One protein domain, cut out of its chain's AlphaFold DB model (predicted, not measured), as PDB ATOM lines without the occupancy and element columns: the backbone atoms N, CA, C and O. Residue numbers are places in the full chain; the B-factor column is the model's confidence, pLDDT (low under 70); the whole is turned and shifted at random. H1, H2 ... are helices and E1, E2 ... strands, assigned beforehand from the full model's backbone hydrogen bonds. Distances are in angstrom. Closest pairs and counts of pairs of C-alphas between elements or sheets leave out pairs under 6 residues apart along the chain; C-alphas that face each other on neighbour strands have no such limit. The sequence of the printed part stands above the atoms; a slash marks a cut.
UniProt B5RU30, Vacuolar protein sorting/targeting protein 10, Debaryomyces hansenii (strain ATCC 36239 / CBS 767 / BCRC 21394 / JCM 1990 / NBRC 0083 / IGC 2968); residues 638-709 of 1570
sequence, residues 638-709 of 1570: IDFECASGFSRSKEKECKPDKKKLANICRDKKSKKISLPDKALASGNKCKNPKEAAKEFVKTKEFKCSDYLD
ATOM      1  N   ILE A 638      13.950 -47.111   5.253       83.05
ATOM      2  CA  ILE A 638      15.160 -46.597   5.932       83.05
ATOM      3  C   ILE A 638      15.107 -45.085   6.192       83.05
ATOM      4  O   ILE A 638      15.847 -44.581   7.027       83.05
ATOM      5  N   ASP A 639      14.209 -44.362   5.517       88.32
ATOM      6  CA  ASP A 639      13.982 -42.928   5.723       88.32
ATOM      7  C   ASP A 639      13.102 -42.637   6.955       88.32
ATOM      8  O   ASP A 639      12.901 -41.476   7.333       88.32
ATOM      9  N   PHE A 640      12.561 -43.689   7.581       90.87
ATOM     10  CA  PHE A 640      11.699 -43.619   8.752       90.87
ATOM     11  C   PHE A 640      12.389 -44.212   9.984       90.87
ATOM     12  O   PHE A 640      12.918 -45.320   9.957       90.87
ATOM     13  N   GLU A 641      12.284 -43.508  11.105       90.81
ATOM     14  CA  GLU A 641      12.771 -43.928  12.418       90.81
ATOM     15  C   GLU A 641      11.611 -44.334  13.341       90.81
ATOM     16  O   GLU A 641      10.436 -44.104  13.034       90.81
ATOM     17  N   CYS A 642      11.912 -44.960  14.481       92.05
ATOM     18  CA  CYS A 642      10.876 -45.332  15.445       92.05
ATOM     19  C   CYS A 642      10.260 -44.090  16.097       92.05
ATOM     20  O   CYS A 642      10.964 -43.206  16.571       92.05
ATOM     21  N   ALA A 643       8.929 -44.035  16.155       91.71
ATOM     22  CA  ALA A 643       8.237 -42.925  16.802       91.71
ATOM     23  C   ALA A 643       8.401 -42.972  18.336       91.71
ATOM     24  O   ALA A 643       8.674 -44.022  18.907       91.71
ATOM     25  N   SER A 644       8.125 -41.857  19.022       83.70
ATOM     26  CA  SER A 644       8.327 -41.665  20.475       83.70
ATOM     27  C   SER A 644       7.775 -42.774  21.400       83.70
ATOM     28  O   SER A 644       8.305 -42.959  22.486       83.70
ATOM     29  N   GLY A 645       6.759 -43.553  20.999       87.50
ATOM     30  CA  GLY A 645       6.241 -44.696  21.781       87.50
ATOM     31  C   GLY A 645       6.935 -46.042  21.526       87.50
ATOM     32  O   GLY A 645       6.470 -47.080  21.998       87.50
ATOM     33  N   PHE A 646       7.996 -46.050  20.724       91.92
ATOM     34  CA  PHE A 646       8.617 -47.246  20.177       91.92
ATOM     35  C   PHE A 646      10.137 -47.166  20.307       91.92
ATOM     36  O   PHE A 646      10.736 -46.090  20.301       91.92
ATOM     37  N   SER A 647      10.758 -48.333  20.410       87.18
ATOM     38  CA  SER A 647      12.207 -48.490  20.397       87.18
ATOM     39  C   SER A 647      12.585 -49.545  19.370       87.18
ATOM     40  O   SER A 647      11.824 -50.476  19.079       87.18
ATOM     41  N   ARG A 648      13.763 -49.371  18.785       85.19
ATOM     42  CA  ARG A 648      14.276 -50.275  17.766       85.19
ATOM     43  C   ARG A 648      14.760 -51.570  18.417       85.19
ATOM     44  O   ARG A 648      15.480 -51.548  19.410       85.19
ATOM     45  N   SER A 649      14.322 -52.696  17.873       79.72
ATOM     46  CA  SER A 649      14.723 -54.038  18.305       79.72
ATOM     47  C   SER A 649      16.028 -54.486  17.644       79.72
ATOM     48  O   SER A 649      16.477 -53.867  16.679       79.72
ATOM     49  N   LYS A 650      16.616 -55.592  18.128       71.09
ATOM     50  CA  LYS A 650      17.795 -56.220  17.500       71.09
ATOM     51  C   LYS A 650      17.525 -56.621  16.044       71.09
ATOM     52  O   LYS A 650      18.418 -56.521  15.216       71.09
ATOM     53  N   GLU A 651      16.283 -56.983  15.712       74.10
ATOM     54  CA  GLU A 651      15.844 -57.281  14.339       74.10
ATOM     55  C   GLU A 651      15.585 -56.017  13.487       74.10
ATOM     56  O   GLU A 651      14.959 -56.091  12.435       74.10
ATOM     57  N   LYS A 652      16.030 -54.837  13.946       76.53
ATOM     58  CA  LYS A 652      15.831 -53.521  13.311       76.53
ATOM     59  C   LYS A 652      14.352 -53.084  13.180       76.53
ATOM     60  O   LYS A 652      14.068 -52.107  12.494       76.53
ATOM     61  N   GLU A 653      13.407 -53.716  13.887       84.78
ATOM     62  CA  GLU A 653      11.978 -53.335  13.888       84.78
ATOM     63  C   GLU A 653      11.595 -52.392  15.042       84.78
ATOM     64  O   GLU A 653      12.116 -52.525  16.150       84.78
ATOM     65  N   CYS A 654      10.604 -51.516  14.831       90.69
ATOM     66  CA  CYS A 654      10.048 -50.650  15.879       90.69
ATOM     67  C   CYS A 654       9.032 -51.397  16.753       90.69
ATOM     68  O   CYS A 654       7.872 -51.612  16.371       90.69
ATOM     69  N   LYS A 655       9.473 -51.786  17.954       89.88
ATOM     70  CA  LYS A 655       8.648 -52.477  18.949       89.88
ATOM     71  C   LYS A 655       8.152 -51.484  20.012       89.88
ATOM     72  O   LYS A 655       8.868 -50.537  20.333       89.88
ATOM     73  N   PRO A 656       6.917 -51.653  20.523       89.08
ATOM     74  CA  PRO A 656       6.390 -50.837  21.616       89.08
ATOM     75  C   PRO A 656       7.357 -50.804  22.803       89.08
ATOM     76  O   PRO A 656       7.742 -51.859  23.306       89.08
ATOM     77  N   ASP A 657       7.737 -49.611  23.251       86.03
ATOM     78  CA  ASP A 657       8.607 -49.439  24.413       86.03
ATOM     79  C   ASP A 657       7.743 -49.159  25.643       86.03
ATOM     80  O   ASP A 657       7.057 -48.137  25.710       86.03
ATOM     81  N   LYS A 658       7.750 -50.077  26.614       80.66
ATOM     82  CA  LYS A 658       6.880 -49.985  27.796       80.66
ATOM     83  C   LYS A 658       7.114 -48.698  28.592       80.66
ATOM     84  O   LYS A 658       6.138 -48.068  28.992       80.66
ATOM     85  N   LYS A 659       8.374 -48.285  28.782       76.13
ATOM     86  CA  LYS A 659       8.740 -47.095  29.567       76.13
ATOM     87  C   LYS A 659       8.293 -45.824  28.851       76.13
ATOM     88  O   LYS A 659       7.648 -44.965  29.454       76.13
ATOM     89  N   LYS A 660       8.555 -45.733  27.542       83.55
ATOM     90  CA  LYS A 660       8.107 -44.591  26.727       83.55
ATOM     91  C   LYS A 660       6.576 -44.515  26.655       83.55
ATOM     92  O   LYS A 660       6.009 -43.434  26.807       83.55
ATOM     93  N   LEU A 661       5.885 -45.648  26.493       86.28
ATOM     94  CA  LEU A 661       4.419 -45.700  26.478       86.28
ATOM     95  C   LEU A 661       3.798 -45.316  27.821       86.28
ATOM     96  O   LEU A 661       2.827 -44.560  27.826       86.28
ATOM     97  N   ALA A 662       4.369 -45.772  28.940       78.92
ATOM     98  CA  ALA A 662       3.939 -45.360  30.273       78.92
ATOM     99  C   ALA A 662       4.041 -43.834  30.433       78.92
ATOM    100  O   ALA A 662       3.066 -43.193  30.823       78.92
ATOM    101  N   ASN A 663       5.162 -43.227  30.025       78.16
ATOM    102  CA  ASN A 663       5.342 -41.772  30.060       78.16
ATOM    103  C   ASN A 663       4.308 -41.030  29.197       78.16
ATOM    104  O   ASN A 663       3.621 -40.136  29.693       78.16
ATOM    105  N   ILE A 664       4.096 -41.460  27.949       84.09
ATOM    106  CA  ILE A 664       3.080 -40.861  27.064       84.09
ATOM    107  C   ILE A 664       1.670 -41.002  27.660       84.09
ATOM    108  O   ILE A 664       0.863 -40.071  27.580       84.09
ATOM    109  N   CYS A 665       1.355 -42.152  28.259       85.05
ATOM    110  CA  CYS A 665       0.083 -42.392  28.935       85.05
ATOM    111  C   CYS A 665      -0.117 -41.462  30.141       85.05
ATOM    112  O   CYS A 665      -1.205 -40.895  30.288       85.05
ATOM    113  N   ARG A 666       0.927 -41.252  30.960       77.12
ATOM    114  CA  ARG A 666       0.909 -40.303  32.089       77.12
ATOM    115  C   ARG A 666       0.681 -38.869  31.613       77.12
ATOM    116  O   ARG A 666      -0.133 -38.158  32.202       77.12
ATOM    117  N   ASP A 667       1.340 -38.455  30.534       78.35
ATOM    118  CA  ASP A 667       1.263 -37.075  30.039       78.35
ATOM    119  C   ASP A 667      -0.059 -36.774  29.326       78.35
ATOM    120  O   ASP A 667      -0.669 -35.729  29.557       78.35
ATOM    121  N   LYS A 668      -0.569 -37.712  28.516       82.50
ATOM    122  CA  LYS A 668      -1.863 -37.556  27.828       82.50
ATOM    123  C   LYS A 668      -3.076 -37.776  28.734       82.50
ATOM    124  O   LYS A 668      -4.193 -37.489  28.298       82.50
ATOM    125  N   LYS A 669      -2.896 -38.331  29.943       77.55
ATOM    126  CA  LYS A 669      -3.965 -38.652  30.916       77.55
ATOM    127  C   LYS A 669      -5.183 -39.344  30.276       77.55
ATOM    128  O   LYS A 669      -6.333 -39.047  30.595       77.55
ATOM    129  N   SER A 670      -4.934 -40.242  29.325       81.33
ATOM    130  CA  SER A 670      -5.962 -40.872  28.489       81.33
ATOM    131  C   SER A 670      -6.052 -42.370  28.774       81.33
ATOM    132  O   SER A 670      -5.045 -43.012  29.034       81.33
ATOM    133  N   LYS A 671      -7.253 -42.964  28.693       85.97
ATOM    134  CA  LYS A 671      -7.426 -44.423  28.888       85.97
ATOM    135  C   LYS A 671      -6.808 -45.252  27.760       85.97
ATOM    136  O   LYS A 671      -6.399 -46.390  27.975       85.97
ATOM    137  N   LYS A 672      -6.786 -44.695  26.551       91.49
ATOM    138  CA  LYS A 672      -6.177 -45.286  25.363       91.49
ATOM    139  C   LYS A 672      -5.402 -44.222  24.609       91.49
ATOM    140  O   LYS A 672      -5.824 -43.065  24.576       91.49
ATOM    141  N   ILE A 673      -4.320 -44.633  23.969       90.91
ATOM    142  CA  ILE A 673      -3.538 -43.802  23.059       90.91
ATOM    143  C   ILE A 673      -3.384 -44.534  21.729       90.91
ATOM    144  O   ILE A 673      -3.286 -45.757  21.691       90.91
ATOM    145  N   SER A 674      -3.388 -43.774  20.640       94.01
ATOM    146  CA  SER A 674      -3.160 -44.272  19.287       94.01
ATOM    147  C   SER A 674      -1.928 -43.563  18.744       94.01
ATOM    148  O   SER A 674      -1.882 -42.327  18.755       94.01
ATOM    149  N   LEU A 675      -0.899 -44.326  18.386       93.44
ATOM    150  CA  LEU A 675       0.404 -43.801  17.987       93.44
ATOM    151  C   LEU A 675       0.878 -44.480  16.696       93.44
ATOM    152  O   LEU A 675       0.711 -45.696  16.564       93.44
ATOM    153  N   PRO A 676       1.482 -43.732  15.756       94.75
ATOM    154  CA  PRO A 676       2.234 -44.341  14.665       94.75
ATOM    155  C   PRO A 676       3.459 -45.074  15.227       94.75
ATOM    156  O   PRO A 676       4.044 -44.618  16.207       94.75
ATOM    157  N   ASP A 677       3.845 -46.197  14.623       93.60
ATOM    158  CA  ASP A 677       5.048 -46.949  15.007       93.60
ATOM    159  C   ASP A 677       6.352 -46.297  14.523       93.60
ATOM    160  O   ASP A 677       7.398 -46.453  15.158       93.60
ATOM    161  N   LYS A 678       6.278 -45.546  13.423       93.48
ATOM    162  CA  LYS A 678       7.397 -44.851  12.785       93.48
ATOM    163  C   LYS A 678       7.070 -43.400  12.456       93.48
ATOM    164  O   LYS A 678       5.906 -43.035  12.293       93.48
ATOM    165  N   ALA A 679       8.107 -42.591  12.308       92.06
ATOM    166  CA  ALA A 679       8.032 -41.225  11.810       92.06
ATOM    167  C   ALA A 679       9.124 -41.002  10.759       92.06
ATOM    168  O   ALA A 679      10.171 -41.635  10.813       92.06
ATOM    169  N   LEU A 680       8.868 -40.128   9.784       91.71
ATOM    170  CA  LEU A 680       9.907 -39.710   8.841       91.71
ATOM    171  C   LEU A 680      11.007 -38.979   9.622       91.71
ATOM    172  O   LEU A 680      10.679 -38.069  10.389       91.71
ATOM    173  N   ALA A 681      12.271 -39.349   9.410       88.59
ATOM    174  CA  ALA A 681      13.395 -38.691  10.071       88.59
ATOM    175  C   ALA A 681      13.404 -37.182   9.755       88.59
ATOM    176  O   ALA A 681      13.249 -36.755   8.606       88.59
ATOM    177  N   SER A 682      13.552 -36.351  10.786       86.33
ATOM    178  CA  SER A 682      13.602 -34.894  10.654       86.33
ATOM    179  C   SER A 682      14.806 -34.485   9.804       86.33
ATOM    180  O   SER A 682      15.918 -34.898  10.096       86.33
ATOM    181  N   GLY A 683      14.583 -33.673   8.767       78.69
ATOM    182  CA  GLY A 683      15.630 -33.261   7.821       78.69
ATOM    183  C   GLY A 683      15.737 -34.131   6.561       78.69
ATOM    184  O   GLY A 683      16.450 -33.754   5.634       78.69
ATOM    185  N   ASN A 684      14.993 -35.241   6.478       87.06
ATOM    186  CA  ASN A 684      14.998 -36.121   5.312       87.06
ATOM    187  C   ASN A 684      14.465 -35.414   4.042       87.06
ATOM    188  O   ASN A 684      13.424 -34.750   4.074       87.06
ATOM    189  N   LYS A 685      15.181 -35.569   2.921       87.30
ATOM    190  CA  LYS A 685      14.929 -34.890   1.637       87.30
ATOM    191  C   LYS A 685      14.142 -35.742   0.620       87.30
ATOM    192  O   LYS A 685      14.032 -35.338  -0.536       87.30
ATOM    193  N   CYS A 686      13.605 -36.903   1.006       91.64
ATOM    194  CA  CYS A 686      12.960 -37.834   0.076       91.64
ATOM    195  C   CYS A 686      11.667 -37.287  -0.564       91.64
ATOM    196  O   CYS A 686      10.959 -36.431  -0.027       91.64
ATOM    197  N   LYS A 687      11.343 -37.819  -1.744       93.26
ATOM    198  CA  LYS A 687      10.153 -37.528  -2.549       93.26
ATOM    199  C   LYS A 687       8.931 -38.264  -1.997       93.26
ATOM    200  O   LYS A 687       9.013 -39.409  -1.570       93.26
ATOM    201  N   ASN A 688       7.777 -37.601  -2.065       91.50
ATOM    202  CA  ASN A 688       6.459 -38.152  -1.716       91.50
ATOM    203  C   ASN A 688       6.321 -38.735  -0.283       91.50
ATOM    204  O   ASN A 688       5.655 -39.758  -0.100       91.50
ATOM    205  N   PRO A 689       6.825 -38.068   0.779       90.23
ATOM    206  CA  PRO A 689       6.861 -38.636   2.136       90.23
ATOM    207  C   PRO A 689       5.486 -39.007   2.698       90.23
ATOM    208  O   PRO A 689       5.344 -39.983   3.430       90.23
ATOM    209  N   LYS A 690       4.440 -38.260   2.328       89.82
ATOM    210  CA  LYS A 690       3.062 -38.544   2.758       89.82
ATOM    211  C   LYS A 690       2.491 -39.818   2.139       89.82
ATOM    212  O   LYS A 690       1.604 -40.421   2.737       89.82
ATOM    213  N   GLU A 691       2.927 -40.188   0.937       90.37
ATOM    214  CA  GLU A 691       2.480 -41.419   0.279       90.37
ATOM    215  C   GLU A 691       3.236 -42.618   0.833       90.37
ATOM    216  O   GLU A 691       2.594 -43.562   1.283       90.37
ATOM    217  N   ALA A 692       4.563 -42.515   0.941       89.11
ATOM    218  CA  ALA A 692       5.398 -43.531   1.575       89.11
ATOM    219  C   ALA A 692       4.982 -43.820   3.029       89.11
ATOM    220  O   ALA A 692       4.951 -44.971   3.459       89.11
ATOM    221  N   ALA A 693       4.559 -42.798   3.783       90.83
ATOM    222  CA  ALA A 693       4.050 -42.991   5.138       90.83
ATOM    223  C   ALA A 693       2.828 -43.929   5.198       90.83
ATOM    224  O   ALA A 693       2.670 -44.645   6.180       90.83
ATOM    225  N   LYS A 694       1.980 -43.977   4.159       91.44
ATOM    226  CA  LYS A 694       0.832 -44.906   4.115       91.44
ATOM    227  C   LYS A 694       1.270 -46.366   3.978       91.44
ATOM    228  O   LYS A 694       0.518 -47.255   4.368       91.44
ATOM    229  N   GLU A 695       2.445 -46.601   3.401       90.10
ATOM    230  CA  GLU A 695       3.021 -47.929   3.197       90.10
ATOM    231  C   GLU A 695       3.806 -48.400   4.430       90.10
ATOM    232  O   GLU A 695       3.619 -49.529   4.894       90.10
ATOM    233  N   PHE A 696       4.652 -47.533   4.998       89.82
ATOM    234  CA  PHE A 696       5.625 -47.927   6.025       89.82
ATOM    235  C   PHE A 696       5.190 -47.663   7.474       89.82
ATOM    236  O   PHE A 696       5.706 -48.318   8.388       89.82
ATOM    237  N   VAL A 697       4.252 -46.734   7.703       92.53
ATOM    238  CA  VAL A 697       3.806 -46.336   9.047       92.53
ATOM    239  C   VAL A 697       2.494 -47.028   9.398       92.53
ATOM    240  O   VAL A 697       1.488 -46.910   8.700       92.53
ATOM    241  N   LYS A 698       2.482 -47.729  10.533       92.69
ATOM    242  CA  LYS A 698       1.310 -48.419  11.076       92.69
ATOM    243  C   LYS A 698       0.902 -47.780  12.394       92.69
ATOM    244  O   LYS A 698       1.683 -47.717  13.340       92.69
ATOM    245  N   THR A 699      -0.355 -47.370  12.489       92.81
ATOM    246  CA  THR A 699      -0.924 -46.874  13.744       92.81
ATOM    247  C   THR A 699      -1.297 -48.042  14.651       92.81
ATOM    248  O   THR A 699      -2.021 -48.948  14.233       92.81
ATOM    249  N   LYS A 700      -0.831 -48.021  15.901       92.39
ATOM    250  CA  LYS A 700      -1.183 -49.006  16.932       92.39
ATOM    251  C   LYS A 700      -1.913 -48.331  18.088       92.39
ATOM    252  O   LYS A 700      -1.565 -47.223  18.497       92.39
ATOM    253  N   GLU A 701      -2.919 -49.021  18.619       93.67
ATOM    254  CA  GLU A 701      -3.642 -48.599  19.818       93.67
ATOM    255  C   GLU A 701      -3.112 -49.310  21.061       93.67
ATOM    256  O   GLU A 701      -2.914 -50.525  21.062       93.67
ATOM    257  N   PHE A 702      -2.959 -48.555  22.144       91.07
ATOM    258  CA  PHE A 702      -2.520 -49.047  23.444       91.07
ATOM    259  C   PHE A 702      -3.543 -48.662  24.512       91.07
ATOM    260  O   PHE A 702      -4.020 -47.523  24.540       91.07
ATOM    261  N   LYS A 703      -3.885 -49.596  25.405       90.51
ATOM    262  CA  LYS A 703      -4.645 -49.288  26.623       90.51
ATOM    263  C   LYS A 703      -3.657 -48.874  27.702       90.51
ATOM    264  O   LYS A 703      -2.786 -49.654  28.058       90.51
ATOM    265  N   CYS A 704      -3.805 -47.673  28.246       84.64
ATOM    266  CA  CYS A 704      -2.866 -47.170  29.247       84.64
ATOM    267  C   CYS A 704      -2.902 -47.966  30.561       84.64
ATOM    268  O   CYS A 704      -1.905 -47.992  31.262       84.64
ATOM    269  N   SER A 705      -3.996 -48.680  30.851       81.62
ATOM    270  CA  SER A 705      -4.080 -49.629  31.973       81.62
ATOM    271  C   SER A 705      -3.099 -50.800  31.883       81.62
ATOM    272  O   SER A 705      -2.844 -51.437  32.891       81.62
ATOM    273  N   ASP A 706      -2.582 -51.106  30.692       81.60
ATOM    274  CA  ASP A 706      -1.660 -52.231  30.487       81.60
ATOM    275  C   ASP A 706      -0.193 -51.808  30.726       81.60
ATOM    276  O   ASP A 706       0.703 -52.650  30.729       81.60
ATOM    277  N   TYR A 707       0.051 -50.499  30.892       76.58
ATOM    278  CA  TYR A 707       1.380 -49.887  31.044       76.58
ATOM    279  C   TYR A 707       1.517 -49.027  32.307       76.58
ATOM    280  O   TYR A 707       2.623 -48.597  32.616       76.58
ATOM    281  N   LEU A 708       0.407 -48.740  32.989       73.34
ATOM    282  CA  LEU A 708       0.362 -48.032  34.263       73.34
ATOM    283  C   LEU A 708      -0.115 -49.021  35.328       73.34
ATOM    284  O   LEU A 708      -1.230 -49.535  35.213       73.34
ATOM    285  N   ASP A 709       0.703 -49.276  36.344       62.84
ATOM    286  CA  ASP A 709       0.292 -50.028  37.534       62.84
ATOM    287  C   ASP A 709      -0.629 -49.153  38.428       62.84
ATOM    288  O   ASP A 709      -0.687 -47.931  38.274       62.84
TER     289      ASP A 709
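What this domain is: This is residues 638 to 709 of the 1570 residues of the protein "Vacuolar protein sorting/targeting protein 10" of Debaryomyces hansenii (strain ATCC 36239 / CBS 767 / BCRC 21394 / JCM 1990 / NBRC 0083 / IGC 2968) (UniProt B5RU30). An elongated domain is built on three small two-stranded antiparallel sheets: the longest, E4 with E6, runs along the long axis, E4 runs on into E5, which pairs with E1 toward one end, and the hairpin of E2 and E3 sits to one side. H2 packs near E5 at that end, and H1 lies beside E4 toward the other end. The printed part has 72 residues, with two named helices and six named strands in the order E1, E2, E3, H1, E4, E5, H2, E6, a mixed class of helices and strands. It is only just compact, close to loose, with a radius of gyration of the C-alphas of 13.2 A and spans of 42 by 25 by 20 A.

Where its parts are: Find C-alpha 672 at (-6.177, -45.286, 25.363); from there strand E4, residues 672 to 676, runs 13.6 A. Strand E6, residues 699 to 703, is also 13.6 A long and ends at C-alpha 703, (-4.645, -49.288, 26.623). Helix H1 spans residues 658 to 668 over 15.2 A, and helix H2 spans residues 689 to 696 over 10.1 A. Look for E5 at residues 678 to 680, and for E1 at residues 640 to 642, beginning at C-alpha 640, (11.699, -43.619, 8.752). E2 is residues 646 to 648 and E3 is residues 654 to 656.

How they stand to each other: Begin with E4 and E6, antiparallel at 157 degrees between their directions; N 673 and O 702 are 3.0 A apart, within hydrogen-bond range, and N 700 and O 675 are 2.9 A apart. Go on past residue 677, where E4 runs on into E5 at 45 degrees. E5 and E1 are antiparallel at 140 degrees, with N 641 and O 679 at 2.8 A. E2 and E3 form a hairpin, antiparallel at 137 degrees, with N 647 and O 655 at 2.9 A. The closest C-alphas of E1 and E3 are those of Cys 642 and Cys 654, 5.4 A apart. For E5 and H2 they are those of Leu 680 and Pro 689, at 7.4 A; for H1 and E4, those of Cys 665 and Ile 673, at 7.0 A. H1 and H2 are apart. In H1 every O i to N i+4 pair is within hydrogen-bond range; in H2, 2 of 4 are.

The domain as a whole: The two C-alphas farthest apart are those of Lys 687 and Asp 709, at 43.1 A. The printed part has no cut and no long link; E5 to H2, with 8 residues between them, is a short link, and the other links are tight. The mean pLDDT of the printed part is 86.4, and residue 709 is under 70.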